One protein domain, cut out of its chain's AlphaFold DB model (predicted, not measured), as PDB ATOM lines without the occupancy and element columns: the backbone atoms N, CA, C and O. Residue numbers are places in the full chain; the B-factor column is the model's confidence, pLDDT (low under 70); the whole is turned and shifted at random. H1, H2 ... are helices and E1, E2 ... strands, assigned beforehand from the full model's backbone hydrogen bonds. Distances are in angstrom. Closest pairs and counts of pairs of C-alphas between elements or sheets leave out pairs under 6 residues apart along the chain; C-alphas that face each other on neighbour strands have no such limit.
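AT A GLANCE: This is residues 113 to 248 of the 740 residues of the protein "Citrate_ly_lig domain-containing protein" of Eubacterium plexicaudatum ASF492 (UniProt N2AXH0). A small twisted sheet of four strands, E2, E1, E3 and E4, makes the middle, with H4 and H5 over one face and H7 rising from the opposite face; H1 and H2 pack on H7, and H3 packs on H1 and grazes the sheet. In the long loop after H6, residues 214 to 219 stick out. The printed part has 136 residues with seven named helices and four named strands, in the order H1 H2 E1 H3 E2 H4 E3 H5 H6 E4 H7; the strands are parallel and the class is mixed. It is compact, with a radius of gyration of the C-alphas of 15.1 A and spans of 41 by 41 by 26 A.

HOW THE PARTS SIT: The sheet runs E2, residues 167 to 169, E1, residues 138 to 142, E3, residues 182 to 186, and E4, residues 227 to 230. Across the neighbour strands E2 and E1, N 141 and O 167 are within hydrogen-bond range at 2.8 A, as are N 140 and O 183 at 2.8 A across the neighbours E1 and E3, and N 184 and O 227 at 2.7 A across the neighbours E3 and E4. H4, residues 171 to 177, is over E1 at a height over the sheet of 8.9 A. H5, residues 189 to 199, is on the same face at 9.8 A and touches H4, the closest C-alphas being those of Lys 171 and Thr 195, 6.4 A. H7, residues 231 to 246, stands up from the opposite face. H2, residues 127 to 133, touches H7 at Gly 128 and Asn 242, whose C-alphas are closest at 4.7 A. H1, residues 113 to 124, touches H7, the closest C-alphas being those of Leu 123 and Met 239, 5.9 A. H3, residues 146 to 161, touches H1 with the C-alphas of Arg 121 and Cys 158 closest at 6.7 A, and only grazes the sheet. H6, residues 204 to 209, only grazes it too. E1, H3, E2 and E3, H5 H6, E4 are strand-helix-strand units, parallel neighbour strands with helices between, and E2, H4, E3 is a split one with E1 between its strands; their crossovers are right-handed. Each O i to N i+4 pair is within hydrogen-bond range in H2, H5, H6 and H7, against 6 of 8 in H1, 10 of 12 in H3 and 0 of 3 in H4, where 3 of 4 O i to N i+3 pairs are.

IN THESE COORDINATES: H1 begins at C-alpha 113, (-1.401, -3.027, -25.467). From first to last C-alpha H3 is 23.3 A, H7 22.0 A and E3 13.0 A long. H7 ends at C-alpha 246, (22.052, 4.926, -33.606).

THE WHOLE: The C-alphas farthest apart, of Asp 161 and Asn 215, are 43.8 A apart. The printed part has no cut, and the link from H6 to E4, 17 residues, is long. Residues 201 to 225 are under 70 in pLDDT.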
ATOM      1  N   LEU A 113      -0.965  -2.958 -24.075       85.88
ATOM      2  CA  LEU A 113      -1.401  -3.027 -25.467       85.88
ATOM      3  C   LEU A 113      -1.201  -1.724 -26.221       85.88
ATOM      4  O   LEU A 113      -0.759  -1.753 -27.367       85.88
ATOM      5  N   LEU A 114      -1.573  -0.596 -25.611       88.44
ATOM      6  CA  LEU A 114      -1.512   0.700 -26.282       88.44
ATOM      7  C   LEU A 114      -0.064   1.054 -26.629       88.44
ATOM      8  O   LEU A 114       0.236   1.351 -27.788       88.44
ATOM      9  N   PHE A 115       0.848   0.863 -25.670       88.50
ATOM     10  CA  PHE A 115       2.282   1.032 -25.892       88.50
ATOM     11  C   PHE A 115       2.809   0.089 -26.985       88.50
ATOM     12  O   PHE A 115       3.515   0.534 -27.895       88.50
ATOM     13  N   ILE A 116       2.460  -1.204 -26.919       90.56
ATOM     14  CA  ILE A 116       2.894  -2.217 -27.894       90.56
ATOM     15  C   ILE A 116       2.398  -1.850 -29.297       90.56
ATOM     16  O   ILE A 116       3.201  -1.770 -30.227       90.56
ATOM     17  N   LYS A 117       1.100  -1.564 -29.466       89.44
ATOM     18  CA  LYS A 117       0.506  -1.193 -30.761       89.44
ATOM     19  C   LYS A 117       1.201   0.017 -31.379       89.44
ATOM     20  O   LYS A 117       1.463   0.000 -32.580       89.44
ATOM     21  N   ARG A 118       1.521   1.024 -30.562       88.69
ATOM     22  CA  ARG A 118       2.167   2.261 -31.008       88.69
ATOM     23  C   ARG A 118       3.629   2.062 -31.412       88.69
ATOM     24  O   ARG A 118       4.080   2.711 -32.350       88.69
ATOM     25  N   ASN A 119       4.368   1.171 -30.744       88.44
ATOM     26  CA  ASN A 119       5.831   1.124 -30.872       88.44
ATOM     27  C   ASN A 119       6.406  -0.144 -31.532       88.44
ATOM     28  O   ASN A 119       7.508  -0.081 -32.077       88.44
ATOM     29  N   GLN A 120       5.705  -1.283 -31.519       89.06
ATOM     30  CA  GLN A 120       6.297  -2.596 -31.831       89.06
ATOM     31  C   GLN A 120       7.013  -2.678 -33.187       89.06
ATOM     32  O   GLN A 120       8.160  -3.114 -33.239       89.06
ATOM     33  N   ARG A 121       6.378  -2.217 -34.275       84.06
ATOM     34  CA  ARG A 121       6.923  -2.358 -35.638       84.06
ATOM     35  C   ARG A 121       8.234  -1.607 -35.796       84.06
ATOM     36  O   ARG A 121       9.192  -2.128 -36.346       84.06
ATOM     37  N   MET A 122       8.264  -0.375 -35.304       83.25
ATOM     38  CA  MET A 122       9.442   0.472 -35.405       83.25
ATOM     39  C   MET A 122      10.597  -0.088 -34.567       83.25
ATOM     40  O   MET A 122      11.737  -0.091 -35.017       83.25
ATOM     41  N   LEU A 123      10.310  -0.576 -33.358       85.12
ATOM     42  CA  LEU A 123      11.343  -1.052 -32.441       85.12
ATOM     43  C   LEU A 123      11.946  -2.392 -32.868       85.12
ATOM     44  O   LEU A 123      13.167  -2.534 -32.857       85.12
ATOM     45  N   MET A 124      11.106  -3.347 -33.270       84.88
ATOM     46  CA  MET A 124      11.542  -4.697 -33.648       84.88
ATOM     47  C   MET A 124      12.331  -4.735 -34.962       84.88
ATOM     48  O   MET A 124      13.082  -5.677 -35.190       84.88
ATOM     49  N   ASN A 125      12.210  -3.709 -35.807       80.81
ATOM     50  CA  ASN A 125      12.982  -3.599 -37.047       80.81
ATOM     51  C   ASN A 125      14.387  -2.998 -36.844       80.81
ATOM     52  O   ASN A 125      15.152  -2.908 -37.801       80.81
ATOM     53  N   GLY A 126      14.731  -2.557 -35.628       77.38
ATOM     54  CA  GLY A 126      16.053  -2.012 -35.303       77.38
ATOM     55  C   GLY A 126      17.059  -3.072 -34.839       77.38
ATOM     56  O   GLY A 126      16.679  -4.141 -34.355       77.38
ATOM     57  N   GLU A 127      18.353  -2.752 -34.933       81.31
ATOM     58  CA  GLU A 127      19.480  -3.624 -34.542       81.31
ATOM     59  C   GLU A 127      19.478  -4.025 -33.055       81.31
ATOM     60  O   GLU A 127      19.948  -5.101 -32.687       81.31
ATOM     61  N   GLY A 128      18.882  -3.209 -32.186       82.44
ATOM     62  CA  GLY A 128      18.722  -3.500 -30.762       82.44
ATOM     63  C   GLY A 128      17.912  -4.769 -30.483       82.44
ATOM     64  O   GLY A 128      18.136  -5.410 -29.460       82.44
ATOM     65  N   SER A 129      17.012  -5.171 -31.392       85.00
ATOM     66  CA  SER A 129      16.254  -6.425 -31.262       85.00
ATOM     67  C   SER A 129      17.164  -7.653 -31.348       85.00
ATOM     68  O   SER A 129      17.132  -8.493 -30.449       85.00
ATOM     69  N   LYS A 130      18.034  -7.704 -32.362       83.06
ATOM     70  CA  LYS A 130      19.052  -8.747 -32.538       83.06
ATOM     71  C   LYS A 130      20.020  -8.752 -31.365       83.06
ATOM     72  O   LYS A 130      20.149  -9.762 -30.690       83.06
ATOM     73  N   LYS A 131      20.583  -7.587 -31.028       81.06
ATOM     74  CA  LYS A 131      21.549  -7.442 -29.930       81.06
ATOM     75  C   LYS A 131      21.024  -7.949 -28.583       81.06
ATOM     76  O   LYS A 131      21.802  -8.448 -27.783       81.06
ATOM     77  N   ILE A 132      19.728  -7.791 -28.303       82.25
ATOM     78  CA  ILE A 132      19.128  -8.279 -27.053       82.25
ATOM     79  C   ILE A 132      18.807  -9.769 -27.124       82.25
ATOM     80  O   ILE A 132      19.005 -10.470 -26.133       82.25
ATOM     81  N   LEU A 133      18.255 -10.242 -28.242       85.31
ATOM     82  CA  LEU A 133      17.703 -11.594 -28.332       85.31
ATOM     83  C   LEU A 133      18.757 -12.641 -28.726       85.31
ATOM     84  O   LEU A 133      18.668 -13.764 -28.253       85.31
ATOM     85  N   GLU A 134      19.797 -12.281 -29.481       83.88
ATOM     86  CA  GLU A 134      20.912 -13.179 -29.842       83.88
ATOM     87  C   GLU A 134      21.815 -13.548 -28.651       83.88
ATOM     88  O   GLU A 134      22.645 -14.443 -28.765       83.88
ATOM     89  N   LEU A 135      21.641 -12.900 -27.490       81.94
ATOM     90  CA  LEU A 135      22.304 -13.292 -26.238       81.94
ATOM     91  C   LEU A 135      21.809 -14.644 -25.700       81.94
ATOM     92  O   LEU A 135      22.446 -15.230 -24.825       81.94
ATOM     93  N   TYR A 136      20.660 -15.111 -26.190       84.62
ATOM     94  CA  TYR A 136      20.003 -16.325 -25.734       84.62
ATOM     95  C   TYR A 136      20.033 -17.385 -26.832       84.62
ATOM     96  O   TYR A 136      19.762 -17.091 -27.997       84.62
ATOM     97  N   ASP A 137      20.292 -18.631 -26.444       89.25
ATOM     98  CA  ASP A 137      20.321 -19.776 -27.359       89.25
ATOM     99  C   ASP A 137      18.922 -20.047 -27.933       89.25
ATOM    100  O   ASP A 137      18.775 -20.406 -29.103       89.25
ATOM    101  N   THR A 138      17.889 -19.827 -27.109       92.38
ATOM    102  CA  THR A 138      16.487 -20.054 -27.473       92.38
ATOM    103  C   THR A 138      15.591 -18.903 -27.025       92.38
ATOM    104  O   THR A 138      15.661 -18.426 -25.891       92.38
ATOM    105  N   ILE A 139      14.675 -18.492 -27.904       94.62
ATOM    106  CA  ILE A 139      13.591 -17.564 -27.574       94.62
ATOM    107  C   ILE A 139      12.292 -18.355 -27.448       94.62
ATOM    108  O   ILE A 139      11.786 -18.891 -28.432       94.62
ATOM    109  N   TYR A 140      11.725 -18.404 -26.249       96.00
ATOM    110  CA  TYR A 140      10.422 -19.001 -25.995       96.00
ATOM    111  C   TYR A 140       9.345 -17.919 -25.950       96.00
ATOM    112  O   TYR A 140       9.431 -16.971 -25.171       96.00
ATOM    113  N   VAL A 141       8.282 -18.083 -26.732       96.94
ATOM    114  CA  VAL A 141       7.066 -17.277 -26.603       96.94
ATOM    115  C   VAL A 141       6.043 -18.083 -25.821       96.94
ATOM    116  O   VAL A 141       5.588 -19.140 -26.266       96.94
ATOM    117  N   VAL A 142       5.682 -17.595 -24.637       95.25
ATOM    118  CA  VAL A 142       4.780 -18.323 -23.746       95.25
ATOM    119  C   VAL A 142       3.344 -18.153 -24.226       95.25
ATOM    120  O   VAL A 142       2.858 -17.031 -24.384       95.25
ATOM    121  N   LYS A 143       2.654 -19.274 -24.454       95.12
ATOM    122  CA  LYS A 143       1.267 -19.284 -24.925       95.12
ATOM    123  C   LYS A 143       0.335 -18.690 -23.851       95.12
ATOM    124  O   LYS A 143       0.235 -19.261 -22.755       95.12
ATOM    125  N   PRO A 144      -0.365 -17.576 -24.139       94.25
ATOM    126  CA  PRO A 144      -1.265 -16.967 -23.174       94.25
ATOM    127  C   PRO A 144      -2.636 -17.646 -23.184       94.25
ATOM    128  O   PRO A 144      -2.908 -18.524 -24.011       94.25
ATOM    129  N   ILE A 145      -3.506 -17.222 -22.272       91.12
ATOM    130  CA  ILE A 145      -4.913 -17.636 -22.249       91.12
ATOM    131  C   ILE A 145      -5.673 -17.138 -23.497       91.12
ATOM    132  O   ILE A 145      -5.211 -16.274 -24.249       91.12
ATOM    133  N   GLU A 146      -6.858 -17.697 -23.741       86.94
ATOM    134  CA  GLU A 146      -7.613 -17.511 -24.989       86.94
ATOM    135  C   GLU A 146      -7.989 -16.047 -25.290       86.94
ATOM    136  O   GLU A 146      -7.865 -15.584 -26.422       86.94
ATOM    137  N   ASN A 147      -8.369 -15.261 -24.282       84.06
ATOM    138  CA  ASN A 147      -8.767 -13.865 -24.496       84.06
ATOM    139  C   ASN A 147      -7.591 -12.926 -24.859       84.06
ATOM    140  O   ASN A 147      -7.822 -11.778 -25.236       84.06
ATOM    141  N   LYS A 148      -6.341 -13.411 -24.809       88.62
ATOM    142  CA  LYS A 148      -5.118 -12.668 -25.164       88.62
ATOM    143  C   LYS A 148      -4.489 -13.114 -26.489       88.62
ATOM    144  O   LYS A 148      -3.398 -12.658 -26.841       88.62
ATOM    145  N   GLN A 149      -5.172 -13.956 -27.273       88.44
ATOM    146  CA  GLN A 149      -4.651 -14.453 -28.558       88.44
ATOM    147  C   GLN A 149      -4.352 -13.335 -29.570       88.44
ATOM    148  O   GLN A 149      -3.436 -13.464 -30.380       88.44
ATOM    149  N   SER A 150      -5.056 -12.201 -29.502       87.44
ATOM    150  CA  SER A 150      -4.763 -11.046 -30.361       87.44
ATOM    151  C   SER A 150      -3.386 -10.429 -30.070       87.44
ATOM    152  O   SER A 150      -2.653 -10.108 -31.005       87.44
ATOM    153  N   PHE A 151      -2.989 -10.317 -28.797       87.12
ATOM    154  CA  PHE A 151      -1.663  -9.830 -28.395       87.12
ATOM    155  C   PHE A 151      -0.578 -10.826 -28.789       87.12
ATOM    156  O   PHE A 151       0.478 -10.433 -29.282       87.12
ATOM    157  N   PHE A 152      -0.862 -12.116 -28.601       92.94
ATOM    158  CA  PHE A 152       0.027 -13.193 -29.016       92.94
ATOM    159  C   PHE A 152       0.308 -13.127 -30.518       92.94
ATOM    160  O   PHE A 152       1.464 -13.104 -30.926       92.94
ATOM    161  N   GLY A 153      -0.737 -12.988 -31.340       91.50
ATOM    162  CA  GLY A 153      -0.598 -12.844 -32.787       91.50
ATOM    163  C   GLY A 153       0.242 -11.631 -33.201       91.50
ATOM    164  O   GLY A 153       1.036 -11.738 -34.134       91.50
ATOM    165  N   LEU A 154       0.119 -10.498 -32.496       89.38
ATOM    166  CA  LEU A 154       0.956  -9.314 -32.734       89.38
ATOM    167  C   LEU A 154       2.440  -9.598 -32.468       89.38
ATOM    168  O   LEU A 154       3.271  -9.329 -33.334       89.38
ATOM    169  N   LEU A 155       2.758 -10.194 -31.315       92.44
ATOM    170  CA  LEU A 155       4.125 -10.574 -30.951       92.44
ATOM    171  C   LEU A 155       4.726 -11.552 -31.969       92.44
ATOM    172  O   LEU A 155       5.813 -11.311 -32.489       92.44
ATOM    173  N   ILE A 156       3.997 -12.622 -32.289       94.06
ATOM    174  CA  ILE A 156       4.436 -13.641 -33.244       94.06
ATOM    175  C   ILE A 156       4.710 -13.027 -34.615       94.06
ATOM    176  O   ILE A 156       5.771 -13.259 -35.193       94.06
ATOM    177  N   LYS A 157       3.786 -12.202 -35.117       91.12
ATOM    178  CA  LYS A 157       3.966 -11.511 -36.392       91.12
ATOM    179  C   LYS A 157       5.231 -10.654 -36.386       91.12
ATOM    180  O   LYS A 157       6.004 -10.727 -37.331       91.12
ATOM    181  N   CYS A 158       5.466  -9.891 -35.321       89.62
ATOM    182  CA  CYS A 158       6.667  -9.070 -35.219       89.62
ATOM    183  C   CYS A 158       7.960  -9.895 -35.173       89.62
ATOM    184  O   CYS A 158       8.927  -9.506 -35.813       89.62
ATOM    185  N   LEU A 159       7.993 -11.029 -34.468       90.38
ATOM    186  CA  LEU A 159       9.174 -11.904 -34.462       90.38
ATOM    187  C   LEU A 159       9.460 -12.483 -35.856       90.38
ATOM    188  O   LEU A 159      10.616 -12.507 -36.274       90.38
ATOM    189  N   ILE A 160       8.411 -12.887 -36.585       90.62
ATOM    190  CA  ILE A 160       8.515 -13.372 -37.970       90.62
ATOM    191  C   ILE A 160       9.039 -12.268 -38.894       90.62
ATOM    192  O   ILE A 160      10.011 -12.496 -39.612       90.62
ATOM    193  N   ASP A 161       8.427 -11.081 -38.857       88.94
ATOM    194  CA  ASP A 161       8.807  -9.937 -39.699       88.94
ATOM    195  C   ASP A 161      10.272  -9.511 -39.445       88.94
ATOM    196  O   ASP A 161      10.962  -9.080 -40.368       88.94
ATOM    197  N   SER A 162      10.767  -9.690 -38.214       86.00
ATOM    198  CA  SER A 162      12.158  -9.421 -37.814       86.00
ATOM    199  C   SER A 162      13.130 -10.587 -38.048       86.00
ATOM    200  O   SER A 162      14.317 -10.450 -37.753       86.00
ATOM    201  N   GLY A 163      12.668 -11.740 -38.545       88.31
ATOM    202  CA  GLY A 163      13.511 -12.919 -38.782       88.31
ATOM    203  C   GLY A 163      14.049 -13.594 -37.513       88.31
ATOM    204  O   GLY A 163      15.029 -14.337 -37.583       88.31
ATOM    205  N   ILE A 164      13.432 -13.348 -36.354       89.38
ATOM    206  CA  ILE A 164      13.846 -13.922 -35.070       89.38
ATOM    207  C   ILE A 164      13.239 -15.318 -34.936       89.38
ATOM    208  O   ILE A 164      12.020 -15.491 -34.996       89.38
ATOM    209  N   LYS A 165      14.091 -16.326 -34.726       92.69
ATOM    210  CA  LYS A 165      13.643 -17.693 -34.436       92.69
ATOM    211  C   LYS A 165      13.093 -17.771 -33.018       92.69
ATOM    212  O   LYS A 165      13.682 -17.221 -32.093       92.69
ATOM    213  N   TYR A 166      11.981 -18.476 -32.859       95.12
ATOM    214  CA  TYR A 166      11.345 -18.680 -31.567       95.12
ATOM    215  C   TYR A 166      10.640 -20.038 -31.510       95.12
ATOM    216  O   TYR A 166      10.308 -20.624 -32.542       95.12
ATOM    217  N   GLU A 167      10.355 -20.493 -30.294       96.94
ATOM    218  CA  GLU A 167       9.538 -21.669 -30.006       96.94
ATOM    219  C   GLU A 167       8.333 -21.281 -29.145       96.94
ATOM    220  O   GLU A 167       8.429 -20.433 -28.258       96.94
ATOM    221  N   ILE A 168       7.176 -21.893 -29.396       97.00
ATOM    222  CA  ILE A 168       5.985 -21.677 -28.567       97.00
ATOM    223  C   ILE A 168       6.038 -22.639 -27.387       97.00
ATOM    224  O   ILE A 168       6.151 -23.849 -27.581       97.00
ATOM    225  N   LEU A 169       5.897 -22.107 -26.175       95.38
ATOM    226  CA  LEU A 169       5.976 -22.889 -24.946       95.38
ATOM    227  C   LEU A 169       4.680 -22.786 -24.140       95.38
ATOM    228  O   LEU A 169       4.131 -21.697 -23.947       95.38
ATOM    229  N   HIS A 170       4.190 -23.916 -23.633       93.50
ATOM    230  CA  HIS A 170       3.110 -23.923 -22.651       93.50
ATOM    231  C   HIS A 170       3.661 -23.626 -21.253       93.50
ATOM    232  O   HIS A 170       4.759 -24.052 -20.903       93.50
ATOM    233  N   LYS A 171       2.873 -22.932 -20.425       90.44
ATOM    234  CA  LYS A 171       3.291 -22.470 -19.090       90.44
ATOM    235  C   LYS A 171       3.885 -23.577 -18.214       90.44
ATOM    236  O   LYS A 171       4.897 -23.375 -17.554       90.44
ATOM    237  N   GLU A 172       3.294 -24.767 -18.253       88.75
ATOM    238  CA  GLU A 172       3.729 -25.922 -17.456       88.75
ATOM    239  C   GLU A 172       5.118 -26.439 -17.837       88.75
ATOM    240  O   GLU A 172       5.802 -27.045 -17.016       88.75
ATOM    241  N   GLN A 173       5.553 -26.185 -19.070       90.94
ATOM    242  CA  GLN A 173       6.841 -26.643 -19.579       90.94
ATOM    243  C   GLN A 173       7.995 -25.731 -19.141       90.94
ATOM    244  O   GLN A 173       9.153 -26.133 -19.248       90.94
ATOM    245  N   ILE A 174       7.708 -24.531 -18.617       87.19
ATOM    246  CA  ILE A 174       8.728 -23.538 -18.240       87.19
ATOM    247  C   ILE A 174       9.676 -24.080 -17.172       87.19
ATOM    248  O   ILE A 174      10.881 -23.882 -17.290       87.19
ATOM    249  N   VAL A 175       9.173 -24.818 -16.176       83.19
ATOM    250  CA  VAL A 175      10.004 -25.384 -15.092       83.19
ATOM    251  C   VAL A 175      11.129 -26.264 -15.643       83.19
ATOM    252  O   VAL A 175      12.241 -26.242 -15.123       83.19
ATOM    253  N   ASN A 176      10.874 -26.976 -16.741       86.38
ATOM    254  CA  ASN A 176      11.854 -27.866 -17.368       86.38
ATOM    255  C   ASN A 176      12.877 -27.117 -18.235       86.38
ATOM    256  O   ASN A 176      13.889 -27.694 -18.620       86.38
ATOM    257  N   LYS A 177      12.599 -25.854 -18.569       86.62
ATOM    258  CA  LYS A 177      13.364 -25.028 -19.512       86.62
ATOM    259  C   LYS A 177      14.070 -23.848 -18.847       86.62
ATOM    260  O   LYS A 177      14.975 -23.267 -19.428       86.62
ATOM    261  N   ILE A 178      13.694 -23.493 -17.621       79.12
ATOM    262  CA  ILE A 178      14.156 -22.275 -16.945       79.12
ATOM    263  C   ILE A 178      15.663 -22.247 -16.641       79.12
ATOM    264  O   ILE A 178      16.216 -21.181 -16.384       79.12
ATOM    265  N   LEU A 179      16.334 -23.399 -16.665       78.19
ATOM    266  CA  LEU A 179      17.785 -23.496 -16.480       78.19
ATOM    267  C   LEU A 179      18.578 -23.292 -17.782       78.19
ATOM    268  O   LEU A 179      19.800 -23.191 -17.728       78.19
ATOM    269  N   GLU A 180      17.909 -23.236 -18.936       83.88
ATOM    270  CA  GLU A 180      18.544 -22.977 -20.232       83.88
ATOM    271  C   GLU A 180      18.946 -21.498 -20.374       83.88
ATOM    272  O   GLU A 180      18.370 -20.610 -19.738       83.88
ATOM    273  N   ASN A 181      19.907 -21.207 -21.256       83.31
ATOM    274  CA  ASN A 181      20.182 -19.841 -21.703       83.31
ATOM    275  C   ASN A 181      19.080 -19.380 -22.674       83.31
ATOM    276  O   ASN A 181      19.255 -19.407 -23.890       83.31
ATOM    277  N   ALA A 182      17.914 -19.018 -22.140       86.81
ATOM    278  CA  ALA A 182      16.732 -18.731 -22.947       86.81
ATOM    279  C   ALA A 182      15.978 -17.468 -22.512       86.81
ATOM    280  O   ALA A 182      15.908 -17.140 -21.324       86.81
ATOM    281  N   CYS A 183      15.340 -16.785 -23.466       88.44
ATOM    282  CA  CYS A 183      14.436 -15.669 -23.187       88.44
ATOM    283  C   CYS A 183      12.974 -16.099 -23.335       88.44
ATOM    284  O   CYS A 183      12.544 -16.500 -24.411       88.44
ATOM    285  N   PHE A 184      12.202 -15.975 -22.261       91.94
ATOM    286  CA  PHE A 184      10.777 -16.274 -22.183       91.94
ATOM    287  C   PHE A 184       9.982 -14.973 -22.296       91.94
ATOM    288  O   PHE A 184      10.016 -14.131 -21.392       91.94
ATOM    289  N   ILE A 185       9.264 -14.808 -23.405       93.50
ATOM    290  CA  ILE A 185       8.476 -13.615 -23.705       93.50
ATOM    291  C   ILE A 185       7.001 -13.890 -23.403       93.50
ATOM    292  O   ILE A 185       6.374 -14.761 -24.008       93.50
ATOM    293  N   PHE A 186       6.445 -13.105 -22.484       93.56
ATOM    294  CA  PHE A 186       5.025 -13.075 -22.136       93.56
ATOM    295  C   PHE A 186       4.347 -11.877 -22.800       93.56
ATOM    296  O   PHE A 186       4.963 -10.828 -22.982       93.56
ATOM    297  N   VAL A 187       3.063 -11.991 -23.138       92.31
ATOM    298  CA  VAL A 187       2.333 -10.890 -23.796       92.31
ATOM    299  C   VAL A 187       2.079  -9.692 -22.873       92.31
ATOM    300  O   VAL A 187       2.062  -8.563 -23.358       92.31
ATOM    301  N   ASP A 188       1.938  -9.917 -21.562       89.31
ATOM    302  CA  ASP A 188       1.738  -8.887 -20.535       89.31
ATOM    303  C   ASP A 188       2.177  -9.368 -19.135       89.31
ATOM    304  O   ASP A 188       2.596 -10.517 -18.954       89.31
ATOM    305  N   GLU A 189       2.120  -8.475 -18.141       87.31
ATOM    306  CA  GLU A 189       2.528  -8.783 -16.759       87.31
ATOM    307  C   GLU A 189       1.596  -9.771 -16.048       87.31
ATOM    308  O   GLU A 189       2.056 -10.501 -15.175       87.31
ATOM    309  N   ASP A 190       0.321  -9.857 -16.428       88.50
ATOM    310  CA  ASP A 190      -0.601 -10.837 -15.842       88.50
ATOM    311  C   ASP A 190      -0.212 -12.265 -16.207       88.50
ATOM    312  O   ASP A 190      -0.185 -13.147 -15.350       88.50
ATOM    313  N   GLU A 191       0.127 -12.484 -17.478       91.12
ATOM    314  CA  GLU A 191       0.608 -13.773 -17.963       91.12
ATOM    315  C   GLU A 191       1.920 -14.162 -17.293       91.12
ATOM    316  O   GLU A 191       2.083 -15.306 -16.863       91.12
ATOM    317  N   LYS A 192       2.839 -13.203 -17.154       89.81
ATOM    318  CA  LYS A 192       4.123 -13.429 -16.493       89.81
ATOM    319  C   LYS A 192       3.944 -13.756 -15.010       89.81
ATOM    320  O   LYS A 192       4.380 -14.819 -14.581       89.81
ATOM    321  N   ILE A 193       3.290 -12.885 -14.239       87.31
ATOM    322  CA  ILE A 193       3.164 -13.053 -12.782       87.31
ATOM    323  C   ILE A 193       2.262 -14.245 -12.446       87.31
ATOM    324  O   ILE A 193       2.584 -15.027 -11.558       87.31
ATOM    325  N   GLY A 194       1.162 -14.447 -13.178       90.31
ATOM    326  CA  GLY A 194       0.319 -15.630 -13.000       90.31
ATOM    327  C   GLY A 194       1.078 -16.932 -13.284       90.31
ATOM    328  O   GLY A 194       0.873 -17.931 -12.598       90.31
ATOM    329  N   THR A 195       2.012 -16.913 -14.239       89.81
ATOM    330  CA  THR A 195       2.908 -18.048 -14.490       89.81
ATOM    331  C   THR A 195       3.962 -18.210 -13.391       89.81
ATOM    332  O   THR A 195       4.211 -19.338 -12.980       89.81
ATOM    333  N   GLU A 196       4.540 -17.123 -12.869       86.56
ATOM    334  CA  GLU A 196       5.424 -17.151 -11.688       86.56
ATOM    335  C   GLU A 196       4.718 -17.780 -10.474       86.56
ATOM    336  O   GLU A 196       5.311 -18.598  -9.770       86.56
ATOM    337  N   CYS A 197       3.431 -17.474 -10.271       88.06
ATOM    338  CA  CYS A 197       2.594 -18.128  -9.265       88.06
ATOM    339  C   CYS A 197       2.393 -19.624  -9.556       88.06
ATOM    340  O   CYS A 197       2.553 -20.438  -8.651       88.06
ATOM    341  N   LEU A 198       2.082 -19.999 -10.804       88.31
ATOM    342  CA  LEU A 198       1.873 -21.396 -11.215       88.31
ATOM    343  C   LEU A 198       3.090 -22.285 -10.936       88.31
ATOM    344  O   LEU A 198       2.938 -23.437 -10.527       88.31
ATOM    345  N   ILE A 199       4.286 -21.768 -11.223       83.69
ATOM    346  CA  ILE A 199       5.546 -22.494 -11.022       83.69
ATOM    347  C   ILE A 199       6.123 -22.287  -9.620       83.69
ATOM    348  O   ILE A 199       7.106 -22.934  -9.278       83.69
ATOM    349  N   GLU A 200       5.500 -21.420  -8.816       79.56
ATOM    350  CA  GLU A 200       5.866 -21.103  -7.434       79.56
ATOM    351  C   GLU A 200       7.288 -20.512  -7.297       79.56
ATOM    352  O   GLU A 200       7.992 -20.769  -6.320       79.56
ATOM    353  N   ILE A 201       7.718 -19.692  -8.267       69.62
ATOM    354  CA  ILE A 201       9.042 -19.045  -8.265       69.62
ATOM    355  C   ILE A 201       8.890 -17.535  -8.455       69.62
ATOM    356  O   ILE A 201       8.269 -17.076  -9.410       69.62
ATOM    357  N   ASN A 202       9.518 -16.743  -7.577       62.12
ATOM    358  CA  ASN A 202       9.616 -15.295  -7.767       62.12
ATOM    359  C   ASN A 202      10.801 -14.965  -8.661       62.12
ATOM    360  O   ASN A 202      11.921 -14.787  -8.176       62.12
ATOM    361  N   LEU A 203      10.559 -14.873  -9.960       58.16
ATOM    362  CA  LEU A 203      11.637 -14.624 -10.905       58.16
ATOM    363  C   LEU A 203      11.873 -13.129 -11.137       58.16
ATOM    364  O   LEU A 203      12.977 -12.727 -11.496       58.16
ATOM    365  N   SER A 204      10.885 -12.287 -10.815       49.44
ATOM    366  CA  SER A 204      11.015 -10.826 -10.780       49.44
ATOM    367  C   SER A 204      12.123 -10.330  -9.839       49.44
ATOM    368  O   SER A 204      12.690  -9.257 -10.072       49.44
ATOM    369  N   LEU A 205      12.467 -11.119  -8.809       40.81
ATOM    370  CA  LEU A 205      13.633 -10.864  -7.970       40.81
ATOM    371  C   LEU A 205      14.926 -10.955  -8.780       40.81
ATOM    372  O   LEU A 205      15.734 -10.069  -8.601       40.81
ATOM    373  N   TYR A 206      15.101 -11.875  -9.730       41.94
ATOM    374  CA  TYR A 206      16.326 -11.955 -10.549       41.94
ATOM    375  C   TYR A 206      16.480 -10.787 -11.532       41.94
ATOM    376  O   TYR A 206      17.585 -10.307 -11.779       41.94
ATOM    377  N   ASP A 207      15.359 -10.276 -12.046       39.16
ATOM    378  CA  ASP A 207      15.332  -9.108 -12.931       39.16
ATOM    379  C   ASP A 207      15.691  -7.802 -12.209       39.16
ATOM    380  O   ASP A 207      16.303  -6.917 -12.812       39.16
ATOM    381  N   LYS A 208      15.326  -7.690 -10.924       35.38
ATOM    382  CA  LYS A 208      15.678  -6.565 -10.041       35.38
ATOM    383  C   LYS A 208      16.977  -6.782  -9.254       35.38
ATOM    384  O   LYS A 208      17.605  -5.802  -8.882       35.38
ATOM    385  N   GLN A 209      17.392  -8.024  -9.011       35.41
ATOM    386  CA  GLN A 209      18.614  -8.391  -8.279       35.41
ATOM    387  C   GLN A 209      19.874  -8.118  -9.092       35.41
ATOM    388  O   GLN A 209      20.904  -7.898  -8.486       35.41
ATOM    389  N   LYS A 210      19.794  -7.985 -10.425       42.56
ATOM    390  CA  LYS A 210      20.866  -7.327 -11.199       42.56
ATOM    391  C   LYS A 210      21.012  -5.820 -10.899       42.56
ATOM    392  O   LYS A 210      21.868  -5.179 -11.496       42.56
ATOM    393  N   HIS A 211      20.160  -5.241 -10.047       42.38
ATOM    394  CA  HIS A 211      20.176  -3.817  -9.705       42.38
ATOM    395  C   HIS A 211      20.230  -3.499  -8.205       42.38
ATOM    396  O   HIS A 211      20.598  -2.378  -7.888       42.38
ATOM    397  N   TYR A 212      19.887  -4.411  -7.291       33.03
ATOM    398  CA  TYR A 212      19.998  -4.179  -5.844       33.03
ATOM    399  C   TYR A 212      20.089  -5.516  -5.096       33.03
ATOM    400  O   TYR A 212      19.111  -6.272  -5.068       33.03
ATOM    401  N   LEU A 213      21.220  -5.788  -4.437       32.53
ATOM    402  CA  LEU A 213      21.247  -6.749  -3.336       32.53
ATOM    403  C   LEU A 213      20.675  -6.116  -2.070       32.53
ATOM    404  O   LEU A 213      21.105  -5.052  -1.635       32.53
ATOM    405  N   ASP A 214      19.759  -6.843  -1.436       30.33
ATOM    406  CA  ASP A 214      19.563  -6.790   0.008       30.33
ATOM    407  C   ASP A 214      19.767  -8.210   0.572       30.33
ATOM    408  O   ASP A 214      19.414  -9.223  -0.044       30.33
ATOM    409  N   ASN A 215      20.394  -8.270   1.741       31.47
ATOM    410  CA  ASN A 215      21.288  -9.321   2.240       31.47
ATOM    411  C   ASN A 215      20.611 -10.634   2.715       31.47
ATOM    412  O   ASN A 215      21.108 -11.286   3.637       31.47
ATOM    413  N   LYS A 216      19.485 -11.077   2.128       28.16
ATOM    414  CA  LYS A 216      18.721 -12.228   2.673       28.16
ATOM    415  C   LYS A 216      18.623 -13.513   1.851       28.16
ATOM    416  O   LYS A 216      18.250 -14.522   2.439       28.16
ATOM    417  N   ASN A 217      19.042 -13.561   0.586       31.42
ATOM    418  CA  ASN A 217      18.989 -14.806  -0.203       31.42
ATOM    419  C   ASN A 217      20.379 -15.281  -0.649       31.42
ATOM    420  O   ASN A 217      20.757 -15.192  -1.812       31.42
ATOM    421  N   LYS A 218      21.127 -15.855   0.300       29.95
ATOM    422  CA  LYS A 218      22.454 -16.484   0.127       29.95
ATOM    423  C   LYS A 218      22.451 -17.816  -0.661       29.95
ATOM    424  O   LYS A 218      23.314 -18.655  -0.430       29.95
ATOM    425  N   LEU A 219      21.508 -18.041  -1.581       29.56
ATOM    426  CA  LEU A 219      21.368 -19.338  -2.271       29.56
ATOM    427  C   LEU A 219      21.455 -19.309  -3.799       29.56
ATOM    428  O   LEU A 219      21.331 -20.367  -4.412       29.56
ATOM    429  N   VAL A 220      21.732 -18.172  -4.442       35.97
ATOM    430  CA  VAL A 220      21.743 -18.129  -5.912       35.97
ATOM    431  C   VAL A 220      23.123 -17.796  -6.454       35.97
ATOM    432  O   VAL A 220      23.550 -16.655  -6.557       35.97
ATOM    433  N   ASN A 221      23.804 -18.881  -6.789       35.84
ATOM    434  CA  ASN A 221      25.042 -18.950  -7.539       35.84
ATOM    435  C   ASN A 221      24.869 -18.353  -8.955       35.84
ATOM    436  O   ASN A 221      23.788 -18.447  -9.538       35.84
ATOM    437  N   MET A 222      25.951 -17.812  -9.520       42.16
ATOM    438  CA  MET A 222      26.099 -17.173 -10.844       42.16
ATOM    439  C   MET A 222      25.837 -18.114 -12.052       42.16
ATOM    440  O   MET A 222      26.655 -18.194 -12.964       42.16
ATOM    441  N   LYS A 223      24.739 -18.884 -12.068       41.56
ATOM    442  CA  LYS A 223      24.474 -19.949 -13.061       41.56
ATOM    443  C   LYS A 223      23.164 -19.831 -13.848       41.56
ATOM    444  O   LYS A 223      22.932 -20.657 -14.724       41.56
ATOM    445  N   TYR A 224      22.312 -18.849 -13.565       50.16
ATOM    446  CA  TYR A 224      21.060 -18.666 -14.308       50.16
ATOM    447  C   TYR A 224      21.263 -17.662 -15.455       50.16
ATOM    448  O   TYR A 224      21.517 -16.485 -15.202       50.16
ATOM    449  N   HIS A 225      21.147 -18.129 -16.704       57.34
ATOM    450  CA  HIS A 225      21.205 -17.296 -17.918       57.34
ATOM    451  C   HIS A 225      19.818 -16.987 -18.516       57.34
ATOM    452  O   HIS A 225      19.714 -16.220 -19.469       57.34
ATOM    453  N   SER A 226      18.739 -17.550 -17.965       70.38
ATOM    454  CA  SER A 226      17.385 -17.350 -18.481       70.38
ATOM    455  C   SER A 226      16.797 -15.981 -18.136       70.38
ATOM    456  O   SER A 226      17.063 -15.396 -17.083       70.38
ATOM    457  N   LYS A 227      15.943 -15.468 -19.027       79.25
ATOM    458  CA  LYS A 227      15.268 -14.179 -18.871       79.25
ATOM    459  C   LYS A 227      13.769 -14.312 -19.048       79.25
ATOM    460  O   LYS A 227      13.321 -14.663 -20.130       79.25
ATOM    461  N   LEU A 228      12.983 -13.933 -18.044       82.38
ATOM    462  CA  LEU A 228      11.534 -13.786 -18.188       82.38
ATOM    463  C   LEU A 228      11.199 -12.315 -18.412       82.38
ATOM    464  O   LEU A 228      11.559 -11.451 -17.613       82.38
ATOM    465  N   THR A 229      10.507 -12.005 -19.501       85.75
ATOM    466  CA  THR A 229      10.173 -10.624 -19.836       85.75
ATOM    467  C   THR A 229       8.792 -10.514 -20.457       85.75
ATOM    468  O   THR A 229       8.305 -11.433 -21.105       85.75
ATOM    469  N   THR A 230       8.144  -9.374 -20.258       90.44
ATOM    470  CA  THR A 230       6.929  -9.036 -20.997       90.44
ATOM    471  C   THR A 230       7.293  -8.398 -22.323       90.44
ATOM    472  O   THR A 230       8.350  -7.776 -22.453       90.44
ATOM    473  N   TYR A 231       6.410  -8.500 -23.310       91.88
ATOM    474  CA  TYR A 231       6.676  -7.952 -24.629       91.88
ATOM    475  C   TYR A 231       6.927  -6.439 -24.571       91.88
ATOM    476  O   TYR A 231       7.891  -5.943 -25.149       91.88
ATOM    477  N   LYS A 232       6.143  -5.702 -23.775       88.94
ATOM    478  CA  LYS A 232       6.393  -4.280 -23.508       88.94
ATOM    479  C   LYS A 232       7.774  -4.026 -22.904       88.94
ATOM    480  O   LYS A 232       8.480  -3.139 -23.376       88.94
ATOM    481  N   SER A 233       8.168  -4.787 -21.881       86.44
ATOM    482  CA  SER A 233       9.482  -4.625 -21.241       86.44
ATOM    483  C   SER A 233      10.629  -4.906 -22.210       86.44
ATOM    484  O   SER A 233      11.626  -4.184 -22.206       86.44
ATOM    485  N   LEU A 234      10.476  -5.916 -23.071       87.38
ATOM    486  CA  LEU A 234      11.416  -6.207 -24.147       87.38
ATOM    487  C   LEU A 234      11.505  -5.038 -25.134       87.38
ATOM    488  O   LEU A 234      12.604  -4.563 -25.407       87.38
ATOM    489  N   LEU A 235      10.369  -4.521 -25.608       89.38
ATOM    490  CA  LEU A 235      10.328  -3.371 -26.514       89.38
ATOM    491  C   LEU A 235      11.000  -2.133 -25.905       89.38
ATOM    492  O   LEU A 235      11.762  -1.464 -26.593       89.38
ATOM    493  N   ILE A 236      10.780  -1.841 -24.619       84.94
ATOM    494  CA  ILE A 236      11.442  -0.718 -23.932       84.94
ATOM    495  C   ILE A 236      12.968  -0.887 -23.937       84.94
ATOM    496  O   ILE A 236      13.687   0.075 -24.203       84.94
ATOM    497  N   LYS A 237      13.474  -2.101 -23.695       84.06
ATOM    498  CA  LYS A 237      14.918  -2.378 -23.764       84.06
ATOM    499  C   LYS A 237      15.455  -2.240 -25.185       84.06
ATOM    500  O   LYS A 237      16.484  -1.604 -25.382       84.06
ATOM    501  N   ILE A 238      14.736  -2.775 -26.173       87.50
ATOM    502  CA  ILE A 238      15.082  -2.639 -27.594       87.50
ATOM    503  C   ILE A 238      15.127  -1.168 -28.000       87.50
ATOM    504  O   ILE A 238      16.046  -0.762 -28.701       87.50
ATOM    505  N   MET A 239      14.177  -0.354 -27.533       85.81
ATOM    506  CA  MET A 239      14.170   1.090 -27.761       85.81
ATOM    507  C   MET A 239      15.453   1.743 -27.255       85.81
ATOM    508  O   MET A 239      16.099   2.459 -28.012       85.81
ATOM    509  N   GLN A 240      15.862   1.433 -26.025       84.00
ATOM    510  CA  GLN A 240      17.082   1.979 -25.430       84.00
ATOM    511  C   GLN A 240      18.341   1.526 -26.182       84.00
ATOM    512  O   GLN A 240      19.211   2.343 -26.469       84.00
ATOM    513  N   GLU A 241      18.443   0.245 -26.553       85.50
ATOM    514  CA  GLU A 241      19.586  -0.250 -27.333       85.50
ATOM    515  C   GLU A 241      19.627   0.343 -28.746       85.50
ATOM    516  O   GLU A 241      20.702   0.713 -29.211       85.50
ATOM    517  N   ASN A 242      18.477   0.484 -29.414       86.50
ATOM    518  CA  ASN A 242      18.379   1.142 -30.720       86.50
ATOM    519  C   ASN A 242      18.856   2.595 -30.642       86.50
ATOM    520  O   ASN A 242      19.610   3.043 -31.503       86.50
ATOM    521  N   GLU A 243      18.437   3.332 -29.612       85.31
ATOM    522  CA  GLU A 243      18.859   4.717 -29.398       85.31
ATOM    523  C   GLU A 243      20.380   4.812 -29.224       85.31
ATOM    524  O   GLU A 243      21.028   5.583 -29.935       85.31
ATOM    525  N   LEU A 244      20.969   3.995 -28.343       86.44
ATOM    526  CA  LEU A 244      22.422   3.975 -28.135       86.44
ATOM    527  C   LEU A 244      23.180   3.561 -29.403       86.44
ATOM    528  O   LEU A 244      24.169   4.203 -29.762       86.44
ATOM    529  N   TYR A 245      22.700   2.533 -30.107       86.00
ATOM    530  CA  TYR A 245      23.288   2.057 -31.360       86.00
ATOM    531  C   TYR A 245      23.306   3.156 -32.429       86.00
ATOM    532  O   TYR A 245      24.355   3.437 -33.011       86.00
ATOM    533  N   ASN A 246      22.175   3.836 -32.635       84.44
ATOM    534  CA  ASN A 246      22.052   4.926 -33.606       84.44
ATOM    535  C   ASN A 246      23.002   6.090 -33.285       84.44
ATOM    536  O   ASN A 246      23.586   6.689 -34.187       84.44
ATOM    537  N   MET A 247      23.217   6.367 -31.997       85.06
ATOM    538  CA  MET A 247      24.162   7.383 -31.526       85.06
ATOM    539  C   MET A 247      25.624   6.904 -31.498       85.06
ATOM    540  O   MET A 247      26.514   7.680 -31.154       85.06
ATOM    541  N   LYS A 248      25.894   5.647 -31.886       85.12
ATOM    542  CA  LYS A 248      27.217   4.998 -31.838       85.12
ATOM    543  C   LYS A 248      27.819   4.969 -30.431       85.12
ATOM    544  O   LYS A 248      29.036   5.039 -30.261       85.12
TER     545      LYS A 248